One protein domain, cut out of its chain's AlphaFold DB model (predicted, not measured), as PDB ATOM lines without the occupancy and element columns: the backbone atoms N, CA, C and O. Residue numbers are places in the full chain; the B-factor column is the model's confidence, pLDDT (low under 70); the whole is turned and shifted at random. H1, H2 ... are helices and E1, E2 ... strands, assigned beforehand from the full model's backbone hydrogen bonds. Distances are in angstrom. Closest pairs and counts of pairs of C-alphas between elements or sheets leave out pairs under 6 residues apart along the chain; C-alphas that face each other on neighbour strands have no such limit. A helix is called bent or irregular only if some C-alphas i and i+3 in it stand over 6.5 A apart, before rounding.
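What this domain is: This is residues 236 to 313 of the 405 residues of the protein "LysM domain-containing protein" of Chloroflexi bacterium (UniProt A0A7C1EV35). A strongly twisted four-stranded antiparallel sheet, E3 E2 E1 E4, has two short helices packed together beside it; its hairpins' links reach out to opposite ends. The 78 printed residues run H1 E1 E2 E3 H2 E4, class mixed. The whole is compact, radius of gyration of the C-alphas 12.2 A, spanning 39 by 24 by 22 A.

Where its parts are: Find C-alpha 250 at (603.180, 280.488, 330.096); E1 runs 18.7 A to 256. E2 is 269 to 274, E3 285 to 290, E4 307 to 311, ending at C-alpha (601.298, 281.680, 334.079). H1 is 239 to 246, only just irregular, C-alphas 240 and 243 standing 6.7 A apart; H2 is 291 to 298.

How they stand to each other: E1 E2 E3 form a meander, antiparallel neighbours in turn: see N 254 and O 271, 2.8 A, and N 272 and O 287, 2.8 A. E4 neighbours E1, N 251 to O 310 3.0 A. H2 is on the sheet, height 6.5 A, over none of the strands. H1 only grazes the sheet and touches H2, closest C-alphas Pro 239 and Thr 293, 5.6 A. Every O i to N i+4 pair is within hydrogen-bond range in H2, 2 of 4 in H1.

The domain as a whole: The printed part has no cut. E1 to E2 is a long link. Residues 276 to 283 are among those under pLDDT 70.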
ATOM      1  N   PRO A 236     587.218 269.834 319.143       63.09
ATOM      2  CA  PRO A 236     587.491 270.874 320.143       63.09
ATOM      3  C   PRO A 236     588.172 270.303 321.399       63.09
ATOM      4  O   PRO A 236     587.758 269.277 321.931       63.09
ATOM      5  N   ALA A 237     589.227 270.976 321.866       62.53
ATOM      6  CA  ALA A 237     590.039 270.501 322.982       62.53
ATOM      7  C   ALA A 237     589.251 270.530 324.305       62.53
ATOM      8  O   ALA A 237     588.648 271.546 324.646       62.53
ATOM      9  N   ASP A 238     589.279 269.421 325.052       69.62
ATOM     10  CA  ASP A 238     588.524 269.250 326.300       69.62
ATOM     11  C   ASP A 238     588.935 270.284 327.377       69.62
ATOM     12  O   ASP A 238     590.072 270.223 327.868       69.62
ATOM     13  N   PRO A 239     588.024 271.189 327.802       67.06
ATOM     14  CA  PRO A 239     588.283 272.164 328.859       67.06
ATOM     15  C   PRO A 239     588.764 271.547 330.176       67.06
ATOM     16  O   PRO A 239     589.623 272.127 330.839       67.06
ATOM     17  N   ALA A 240     588.263 270.363 330.546       71.06
ATOM     18  CA  ALA A 240     588.616 269.710 331.807       71.06
ATOM     19  C   ALA A 240     590.082 269.241 331.835       71.06
ATOM     20  O   ALA A 240     590.697 269.179 332.899       71.06
ATOM     21  N   GLN A 241     590.665 268.956 330.666       77.75
ATOM     22  CA  GLN A 241     592.067 268.556 330.525       77.75
ATOM     23  C   GLN A 241     593.021 269.750 330.383       77.75
ATOM     24  O   GLN A 241     594.221 269.596 330.617       77.75
ATOM     25  N   ALA A 242     592.518 270.944 330.048       79.94
ATOM     26  CA  ALA A 242     593.349 272.123 329.801       79.94
ATOM     27  C   ALA A 242     594.215 272.508 331.014       79.94
ATOM     28  O   ALA A 242     595.379 272.870 330.846       79.94
ATOM     29  N   SER A 243     593.695 272.379 332.238       74.25
ATOM     30  CA  SER A 243     594.439 272.678 333.473       74.25
ATOM     31  C   SER A 243     595.607 271.710 333.698       74.25
ATOM     32  O   SER A 243     596.722 272.142 333.989       74.25
ATOM     33  N   ALA A 244     595.390 270.411 333.481       74.38
ATOM     34  CA  ALA A 244     596.427 269.387 333.588       74.38
ATOM     35  C   ALA A 244     597.484 269.511 332.474       74.38
ATOM     36  O   ALA A 244     598.684 269.405 332.736       74.38
ATOM     37  N   MET A 245     597.059 269.778 331.234       78.94
ATOM     38  CA  MET A 245     597.965 269.925 330.093       78.94
ATOM     39  C   MET A 245     598.798 271.208 330.183       78.94
ATOM     40  O   MET A 245     600.011 271.159 329.959       78.94
ATOM     41  N   LEU A 246     598.191 272.334 330.573       78.81
ATOM     42  CA  LEU A 246     598.813 273.664 330.530       78.81
ATOM     43  C   LEU A 246     599.389 274.154 331.871       78.81
ATOM     44  O   LEU A 246     600.139 275.127 331.873       78.81
ATOM     45  N   GLY A 247     599.098 273.499 333.000       74.12
ATOM     46  CA  GLY A 247     599.532 273.942 334.332       74.12
ATOM     47  C   GLY A 247     601.044 274.174 334.453       74.12
ATOM     48  O   GLY A 247     601.844 273.332 334.044       74.12
ATOM     49  N   GLY A 248     601.440 275.326 334.992       64.44
ATOM     50  CA  GLY A 248     602.830 275.785 335.086       64.44
ATOM     51  C   GLY A 248     603.406 276.414 333.807       64.44
ATOM     52  O   GLY A 248     604.453 277.060 333.876       64.44
ATOM     53  N   LEU A 249     602.756 276.269 332.646       71.88
ATOM     54  CA  LEU A 249     603.207 276.884 331.391       71.88
ATOM     55  C   LEU A 249     602.836 278.373 331.325       71.88
ATOM     56  O   LEU A 249     601.958 278.862 332.043       71.88
ATOM     57  N   ARG A 250     603.505 279.095 330.418       74.31
ATOM     58  CA  ARG A 250     603.180 280.488 330.096       74.31
ATOM     59  C   ARG A 250     602.368 280.584 328.813       74.31
ATOM     60  O   ARG A 250     602.784 280.052 327.782       74.31
ATOM     61  N   ILE A 251     601.271 281.330 328.883       83.50
ATOM     62  CA  ILE A 251     600.389 281.627 327.754       83.50
ATOM     63  C   ILE A 251     600.218 283.139 327.576       83.50
ATOM     64  O   ILE A 251     600.222 283.894 328.546       83.50
ATOM     65  N   THR A 252     600.035 283.589 326.342       89.44
ATOM     66  CA  THR A 252     599.510 284.927 326.021       89.44
ATOM     67  C   THR A 252     598.128 284.783 325.406       89.44
ATOM     68  O   THR A 252     597.915 283.863 324.616       89.44
ATOM     69  N   ILE A 253     597.213 285.690 325.745       93.00
ATOM     70  CA  ILE A 253     595.884 285.760 325.135       93.00
ATOM     71  C   ILE A 253     595.961 286.747 323.971       93.00
ATOM     72  O   ILE A 253     596.366 287.892 324.160       93.00
ATOM     73  N   GLY A 254     595.623 286.293 322.769       90.62
ATOM     74  CA  GLY A 254     595.610 287.093 321.550       90.62
ATOM     75  C   GLY A 254     594.236 287.699 321.282       90.62
ATOM     76  O   GLY A 254     593.596 288.262 322.176       90.62
ATOM     77  N   ASN A 255     593.776 287.576 320.039       92.12
ATOM     78  CA  ASN A 255     592.482 288.106 319.615       92.12
ATOM     79  C   ASN A 255     591.309 287.166 319.940       92.12
ATOM     80  O   ASN A 255     591.458 285.952 320.074       92.12
ATOM     81  N   LYS A 256     590.106 287.739 320.021       91.69
ATOM     82  CA  LYS A 256     588.842 286.990 319.994       91.69
ATOM     83  C   LYS A 256     588.603 286.467 318.568       91.69
ATOM     84  O   LYS A 256     588.742 287.238 317.620       91.69
ATOM     85  N   LEU A 257     588.286 285.178 318.423       87.81
ATOM     86  CA  LEU A 257     588.277 284.471 317.132       87.81
ATOM     87  C   LEU A 257     586.882 284.358 316.489       87.81
ATOM     88  O   LEU A 257     586.772 284.335 315.266       87.81
ATOM     89  N   ASP A 258     585.825 284.307 317.294       85.00
ATOM     90  CA  ASP A 258     584.427 284.159 316.875       85.00
ATOM     91  C   ASP A 258     583.500 285.072 317.706       85.00
ATOM     92  O   ASP A 258     583.936 285.716 318.651       85.00
ATOM     93  N   GLY A 259     582.216 285.184 317.350       75.06
ATOM     94  CA  GLY A 259     581.227 285.942 318.136       75.06
ATOM     95  C   GLY A 259     581.278 287.484 318.015       75.06
ATOM     96  O   GLY A 259     582.045 288.049 317.236       75.06
ATOM     97  N   PRO A 260     580.417 288.215 318.755       74.06
ATOM     98  CA  PRO A 260     580.207 289.654 318.558       74.06
ATOM     99  C   PRO A 260     581.345 290.517 319.128       74.06
ATOM    100  O   PRO A 260     581.714 290.396 320.295       74.06
ATOM    101  N   ALA A 261     581.850 291.467 318.337       65.00
ATOM    102  CA  ALA A 261     583.073 292.227 318.633       65.00
ATOM    103  C   ALA A 261     583.026 293.190 319.846       65.00
ATOM    104  O   ALA A 261     584.057 293.747 320.208       65.00
ATOM    105  N   ARG A 262     581.858 293.434 320.464       67.81
ATOM    106  CA  ARG A 262     581.697 294.405 321.576       67.81
ATOM    107  C   ARG A 262     581.556 293.784 322.969       67.81
ATOM    108  O   ARG A 262     581.512 294.524 323.946       67.81
ATOM    109  N   GLN A 263     581.432 292.465 323.071       77.25
ATOM    110  CA  GLN A 263     581.236 291.748 324.333       77.25
ATOM    111  C   GLN A 263     582.041 290.452 324.296       77.25
ATOM    112  O   GLN A 263     582.103 289.811 323.250       77.25
ATOM    113  N   ILE A 264     582.640 290.065 325.419       82.69
ATOM    114  CA  ILE A 264     583.282 288.758 325.597       82.69
ATOM    115  C   ILE A 264     582.319 287.910 326.432       82.69
ATOM    116  O   ILE A 264     581.880 288.353 327.491       82.69
ATOM    117  N   ARG A 265     581.957 286.730 325.931       85.94
ATOM    118  CA  ARG A 265     580.985 285.805 326.524       85.94
ATOM    119  C   ARG A 265     581.671 284.459 326.810       85.94
ATOM    120  O   ARG A 265     582.601 284.122 326.078       85.94
ATOM    121  N   PRO A 266     581.248 283.672 327.817       83.81
ATOM    122  CA  PRO A 266     581.910 282.411 328.183       83.81
ATOM    123  C   PRO A 266     581.982 281.357 327.062       83.81
ATOM    124  O   PRO A 266     582.852 280.483 327.108       83.81
ATOM    125  N   GLU A 267     581.076 281.438 326.087       84.88
ATOM    126  CA  GLU A 267     580.992 280.593 324.892       84.88
ATOM    127  C   GLU A 267     581.787 281.102 323.677       84.88
ATOM    128  O   GLU A 267     581.868 280.386 322.684       84.88
ATOM    129  N   ASP A 268     582.353 282.314 323.722       89.19
ATOM    130  CA  ASP A 268     583.273 282.785 322.678       89.19
ATOM    131  C   ASP A 268     584.649 282.099 322.820       89.19
ATOM    132  O   ASP A 268     585.048 281.673 323.908       89.19
ATOM    133  N   THR A 269     585.412 282.060 321.732       90.12
ATOM    134  CA  THR A 269     586.770 281.518 321.632       90.12
ATOM    135  C   THR A 269     587.796 282.650 321.539       90.12
ATOM    136  O   THR A 269     587.639 283.606 320.773       90.12
ATOM    137  N   VAL A 270     588.900 282.530 322.277       91.19
ATOM    138  CA  VAL A 270     590.063 283.425 322.184       91.19
ATOM    139  C   VAL A 270     591.305 282.668 321.735       91.19
ATOM    140  O   VAL A 270     591.485 281.488 322.029       91.19
ATOM    141  N   GLU A 271     592.172 283.367 321.014       92.50
ATOM    142  CA  GLU A 271     593.507 282.916 320.651       92.50
ATOM    143  C   GLU A 271     594.386 282.804 321.902       92.50
ATOM    144  O   GLU A 271     594.468 283.729 322.712       92.50
ATOM    145  N   VAL A 272     595.070 281.674 322.051       90.69
ATOM    146  CA  VAL A 272     595.989 281.380 323.148       90.69
ATOM    147  C   VAL A 272     597.295 280.867 322.556       90.69
ATOM    148  O   VAL A 272     597.312 279.876 321.827       90.69
ATOM    149  N   SER A 273     598.401 281.535 322.881       88.81
ATOM    150  CA  SER A 273     599.740 281.149 322.421       88.81
ATOM    151  C   SER A 273     600.611 280.715 323.593       88.81
ATOM    152  O   SER A 273     600.916 281.516 324.478       88.81
ATOM    153  N   LEU A 274     601.042 279.454 323.583       85.06
ATOM    154  CA  LEU A 274     602.108 278.942 324.444       85.06
ATOM    155  C   LEU A 274     603.446 279.564 324.039       85.06
ATOM    156  O   LEU A 274     603.815 279.538 322.861       85.06
ATOM    157  N   GLN A 275     604.195 280.083 325.014       75.81
ATOM    158  CA  GLN A 275     605.548 280.588 324.763       75.81
ATOM    159  C   GLN A 275     606.504 279.443 324.376       75.81
ATOM    160  O   GLN A 275     606.369 278.317 324.856       75.81
ATOM    161  N   SER A 276     607.476 279.734 323.509       63.16
ATOM    162  CA  SER A 276     608.530 278.790 323.120       63.16
ATOM    163  C   SER A 276     609.462 278.467 324.287       63.16
ATOM    164  O   SER A 276     609.870 279.375 325.010       63.16
ATOM    165  N   PHE A 277     609.877 277.206 324.395       55.28
ATOM    166  CA  PHE A 277     610.926 276.766 325.316       55.28
ATOM    167  C   PHE A 277     612.215 276.582 324.513       55.28
ATOM    168  O   PHE A 277     612.532 275.494 324.019       55.28
ATOM    169  N   THR A 278     612.925 277.696 324.331       46.12
ATOM    170  CA  THR A 278     614.174 277.812 323.562       46.12
ATOM    171  C   THR A 278     615.256 276.848 324.043       46.12
ATOM    172  O   THR A 278     616.027 276.328 323.241       46.12
ATOM    173  N   GLU A 279     615.243 276.529 325.333       43.22
ATOM    174  CA  GLU A 279     616.197 275.684 326.055       43.22
ATOM    175  C   GLU A 279     616.079 274.210 325.638       43.22
ATOM    176  O   GLU A 279     617.047 273.457 325.702       43.22
ATOM    177  N   PHE A 280     614.896 273.809 325.162       43.75
ATOM    178  CA  PHE A 280     614.611 272.475 324.632       43.75
ATOM    179  C   PHE A 280     614.422 272.481 323.102       43.75
ATOM    180  O   PHE A 280     614.065 271.452 322.520       43.75
ATOM    181  N   ALA A 281     614.652 273.620 322.437       47.50
ATOM    182  CA  ALA A 281     614.326 273.862 321.028       47.50
ATOM    183  C   ALA A 281     612.850 273.557 320.673       47.50
ATOM    184  O   ALA A 281     612.550 273.029 319.603       47.50
ATOM    185  N   LEU A 282     611.920 273.872 321.583       51.94
ATOM    186  CA  LEU A 282     610.480 273.687 321.383       51.94
ATOM    187  C   LEU A 282     609.840 275.018 320.961       51.94
ATOM    188  O   LEU A 282     609.859 275.998 321.711       51.94
ATOM    189  N   SER A 283     609.268 275.055 319.757       64.88
ATOM    190  CA  SER A 283     608.532 276.218 319.253       64.88
ATOM    191  C   SER A 283     607.269 276.482 320.075       64.88
ATOM    192  O   SER A 283     606.641 275.547 320.573       64.88
ATOM    193  N   GLY A 284     606.866 277.754 320.162       73.19
ATOM    194  CA  GLY A 284     605.546 278.117 320.681       73.19
ATOM    195  C   GLY A 284     604.421 277.516 319.830       73.19
ATOM    196  O   GLY A 284     604.640 277.146 318.673       73.19
ATOM    197  N   ILE A 285     603.226 277.403 320.411       82.75
ATOM    198  CA  ILE A 285     602.043 276.826 319.756       82.75
ATOM    199  C   ILE A 285     600.848 277.744 320.006       82.75
ATOM    200  O   ILE A 285     600.561 278.068 321.159       82.75
ATOM    201  N   THR A 286     600.145 278.123 318.941       88.56
ATOM    202  CA  THR A 286     598.942 278.967 318.977       88.56
ATOM    203  C   THR A 286     597.702 278.132 318.668       88.56
ATOM    204  O   THR A 286     597.708 277.340 317.727       88.56
ATOM    205  N   PHE A 287     596.651 278.289 319.470       88.31
ATOM    206  CA  PHE A 287     595.397 277.539 319.384       88.31
ATOM    207  C   PHE A 287     594.232 278.363 319.954       88.31
ATOM    208  O   PHE A 287     594.450 279.362 320.631       88.31
ATOM    209  N   GLY A 288     592.988 277.966 319.681       89.00
ATOM    210  CA  GLY A 288     591.808 278.581 320.299       89.00
ATOM    211  C   GLY A 288     591.418 277.884 321.605       89.00
ATOM    212  O   GLY A 288     591.435 276.656 321.660       89.00
ATOM    213  N   LEU A 289     591.021 278.648 322.628       88.88
ATOM    214  CA  LEU A 289     590.310 278.137 323.810       88.88
ATOM    215  C   LEU A 289     589.015 278.926 324.063       88.88
ATOM    216  O   LEU A 289     589.008 280.144 323.867       88.88
ATOM    217  N   PRO A 290     587.948 278.283 324.570       90.00
ATOM    218  CA  PRO A 290     586.780 278.988 325.085       90.00
ATOM    219  C   PRO A 290     587.143 279.943 326.231       90.00
ATOM    220  O   PRO A 290     587.939 279.608 327.113       90.00
ATOM    221  N   VAL A 291     586.496 281.108 326.277       90.31
ATOM    222  CA  VAL A 291     586.608 282.107 327.358       90.31
ATOM    223  C   VAL A 291     586.336 281.480 328.729       90.31
ATOM    224  O   VAL A 291     587.057 281.746 329.689       90.31
ATOM    225  N   SER A 292     585.343 280.591 328.816       88.56
ATOM    226  CA  SER A 292     585.049 279.790 330.012       88.56
ATOM    227  C   SER A 292     586.238 278.942 330.484       88.56
ATOM    228  O   SER A 292     586.487 278.860 331.687       88.56
ATOM    229  N   THR A 293     587.020 278.366 329.567       88.56
ATOM    230  CA  THR A 293     588.254 277.634 329.894       88.56
ATOM    231  C   THR A 293     589.351 278.586 330.368       88.56
ATOM    232  O   THR A 293     589.998 278.314 331.373       88.56
ATOM    233  N   VAL A 294     589.538 279.739 329.717       89.25
ATOM    234  CA  VAL A 294     590.546 280.730 330.145       89.25
ATOM    235  C   VAL A 294     590.225 281.290 331.542       89.25
ATOM    236  O   VAL A 294     591.122 281.382 332.380       89.25
ATOM    237  N   ASN A 295     588.947 281.543 331.846       89.69
ATOM    238  CA  ASN A 295     588.481 281.898 333.192       89.69
ATOM    239  C   ASN A 295     588.791 280.812 334.239       89.69
ATOM    240  O   ASN A 295     589.148 281.151 335.364       89.69
ATOM    241  N   GLN A 296     588.709 279.521 333.895       86.19
ATOM    242  CA  GLN A 296     589.106 278.428 334.798       86.19
ATOM    243  C   GLN A 296     590.630 278.329 334.990       86.19
ATOM    244  O   GLN A 296     591.085 277.974 336.075       86.19
ATOM    245  N   LEU A 297     591.425 278.642 333.960       84.44
ATOM    246  CA  LEU A 297     592.892 278.543 333.996       84.44
ATOM    247  C   LEU A 297     593.574 279.709 334.727       84.44
ATOM    248  O   LEU A 297     594.629 279.510 335.335       84.44
ATOM    249  N   LEU A 298     593.012 280.917 334.619       84.50
ATOM    250  CA  LEU A 298     593.616 282.162 335.111       84.50
ATOM    251  C   LEU A 298     592.804 282.842 336.229       84.50
ATOM    252  O   LEU A 298     593.338 283.689 336.941       84.50
ATOM    253  N   GLY A 299     591.533 282.478 336.398       85.06
ATOM    254  CA  GLY A 299     590.555 283.215 337.199       85.06
ATOM    255  C   GLY A 299     589.798 284.245 336.355       85.06
ATOM    256  O   GLY A 299     590.357 284.866 335.450       85.06
ATOM    257  N   GLU A 300     588.516 284.448 336.650       85.62
ATOM    258  CA  GLU A 300     587.680 285.425 335.950       85.62
ATOM    259  C   GLU A 300     588.113 286.871 336.262       85.62
ATOM    260  O   GLU A 300     588.424 287.212 337.402       85.62
ATOM    261  N   GLY A 301     588.182 287.722 335.233       84.12
ATOM    262  CA  GLY A 301     588.587 289.131 335.358       84.12
ATOM    263  C   GLY A 301     590.087 289.388 335.578       84.12
ATOM    264  O   GLY A 301     590.491 290.546 335.670       84.12
ATOM    265  N   THR A 302     590.929 288.351 335.637       83.88
ATOM    266  CA  THR A 302     592.392 288.481 335.839       83.88
ATOM    267  C   THR A 302     593.181 288.732 334.546       83.88
ATOM    268  O   THR A 302     594.359 289.098 334.588       83.88
ATOM    269  N   TRP A 303     592.543 288.526 333.391       91.12
ATOM    270  CA  TRP A 303     593.153 288.533 332.064       91.12
ATOM    271  C   TRP A 303     592.377 289.422 331.081       91.12
ATOM    272  O   TRP A 303     591.250 289.838 331.355       91.12
ATOM    273  N   GLN A 304     593.000 289.758 329.950       90.25
ATOM    274  CA  GLN A 304     592.437 290.618 328.901       90.25
ATOM    275  C   GLN A 304     592.786 290.063 327.506       90.25
ATOM    276  O   GLN A 304     593.549 289.107 327.387       90.25
ATOM    277  N   LEU A 305     592.209 290.631 326.443       91.25
ATOM    278  CA  LEU A 305     592.616 290.319 325.065       91.25
ATOM    279  C   LEU A 305     593.950 291.001 324.730       91.25
ATOM    280  O   LEU A 305     594.225 292.095 325.222       91.25
ATOM    281  N   ASN A 306     594.730 290.390 323.836       91.56
ATOM    282  CA  ASN A 306     596.035 290.880 323.374       91.56
ATOM    283  C   ASN A 306     597.014 291.209 324.524       91.56
ATOM    284  O   ASN A 306     597.680 292.247 324.516       91.56
ATOM    285  N   SER A 307     597.100 290.330 325.530       89.00
ATOM    286  CA  SER A 307     597.868 290.554 326.761       89.00
ATOM    287  C   SER A 307     598.516 289.285 327.343       89.00
ATOM    288  O   SER A 307     598.279 288.151 326.915       89.00
ATOM    289  N   GLY A 308     599.383 289.485 328.341       84.62
ATOM    290  CA  GLY A 308     600.169 288.442 329.008       84.62
ATOM    291  C   GLY A 308     601.659 288.816 329.093       84.62
ATOM    292  O   GLY A 308     601.993 289.992 328.951       84.62
ATOM    293  N   PRO A 309     602.570 287.848 329.312       82.38
ATOM    294  CA  PRO A 309     602.303 286.423 329.499       82.38
ATOM    295  C   PRO A 309     601.730 286.103 330.884       82.38
ATOM    296  O   PRO A 309     602.290 286.469 331.918       82.38
ATOM    297  N   TYR A 310     600.641 285.344 330.891       78.50
ATOM    298  CA  TYR A 310     600.061 284.728 332.078       78.50
ATOM    299  C   TYR A 310     600.767 283.402 332.381       78.50
ATOM    300  O   TYR A 310     601.294 282.747 331.483       78.50
ATOM    301  N   THR A 311     600.798 282.999 333.652       75.88
ATOM    302  CA  THR A 311     601.298 281.680 334.079       75.88
ATOM    303  C   THR A 311     600.109 280.876 334.590       75.88
ATOM    304  O   THR A 311     599.438 281.325 335.515       75.88
ATOM    305  N   VAL A 312     599.834 279.722 333.984       71.44
ATOM    306  CA  VAL A 312     598.727 278.847 334.398       71.44
ATOM    307  C   VAL A 312     599.077 278.185 335.732       71.44
ATOM    308  O   VAL A 312     600.208 277.732 335.914       71.44
ATOM    309  N   ALA A 313     598.126 278.096 336.663       66.12
ATOM    310  CA  ALA A 313     598.346 277.428 337.945       66.12
ATOM    311  C   ALA A 313     598.694 275.934 337.763       66.12
ATOM    312  O   ALA A 313     598.124 275.251 336.914       66.12
TER     313      ALA A 313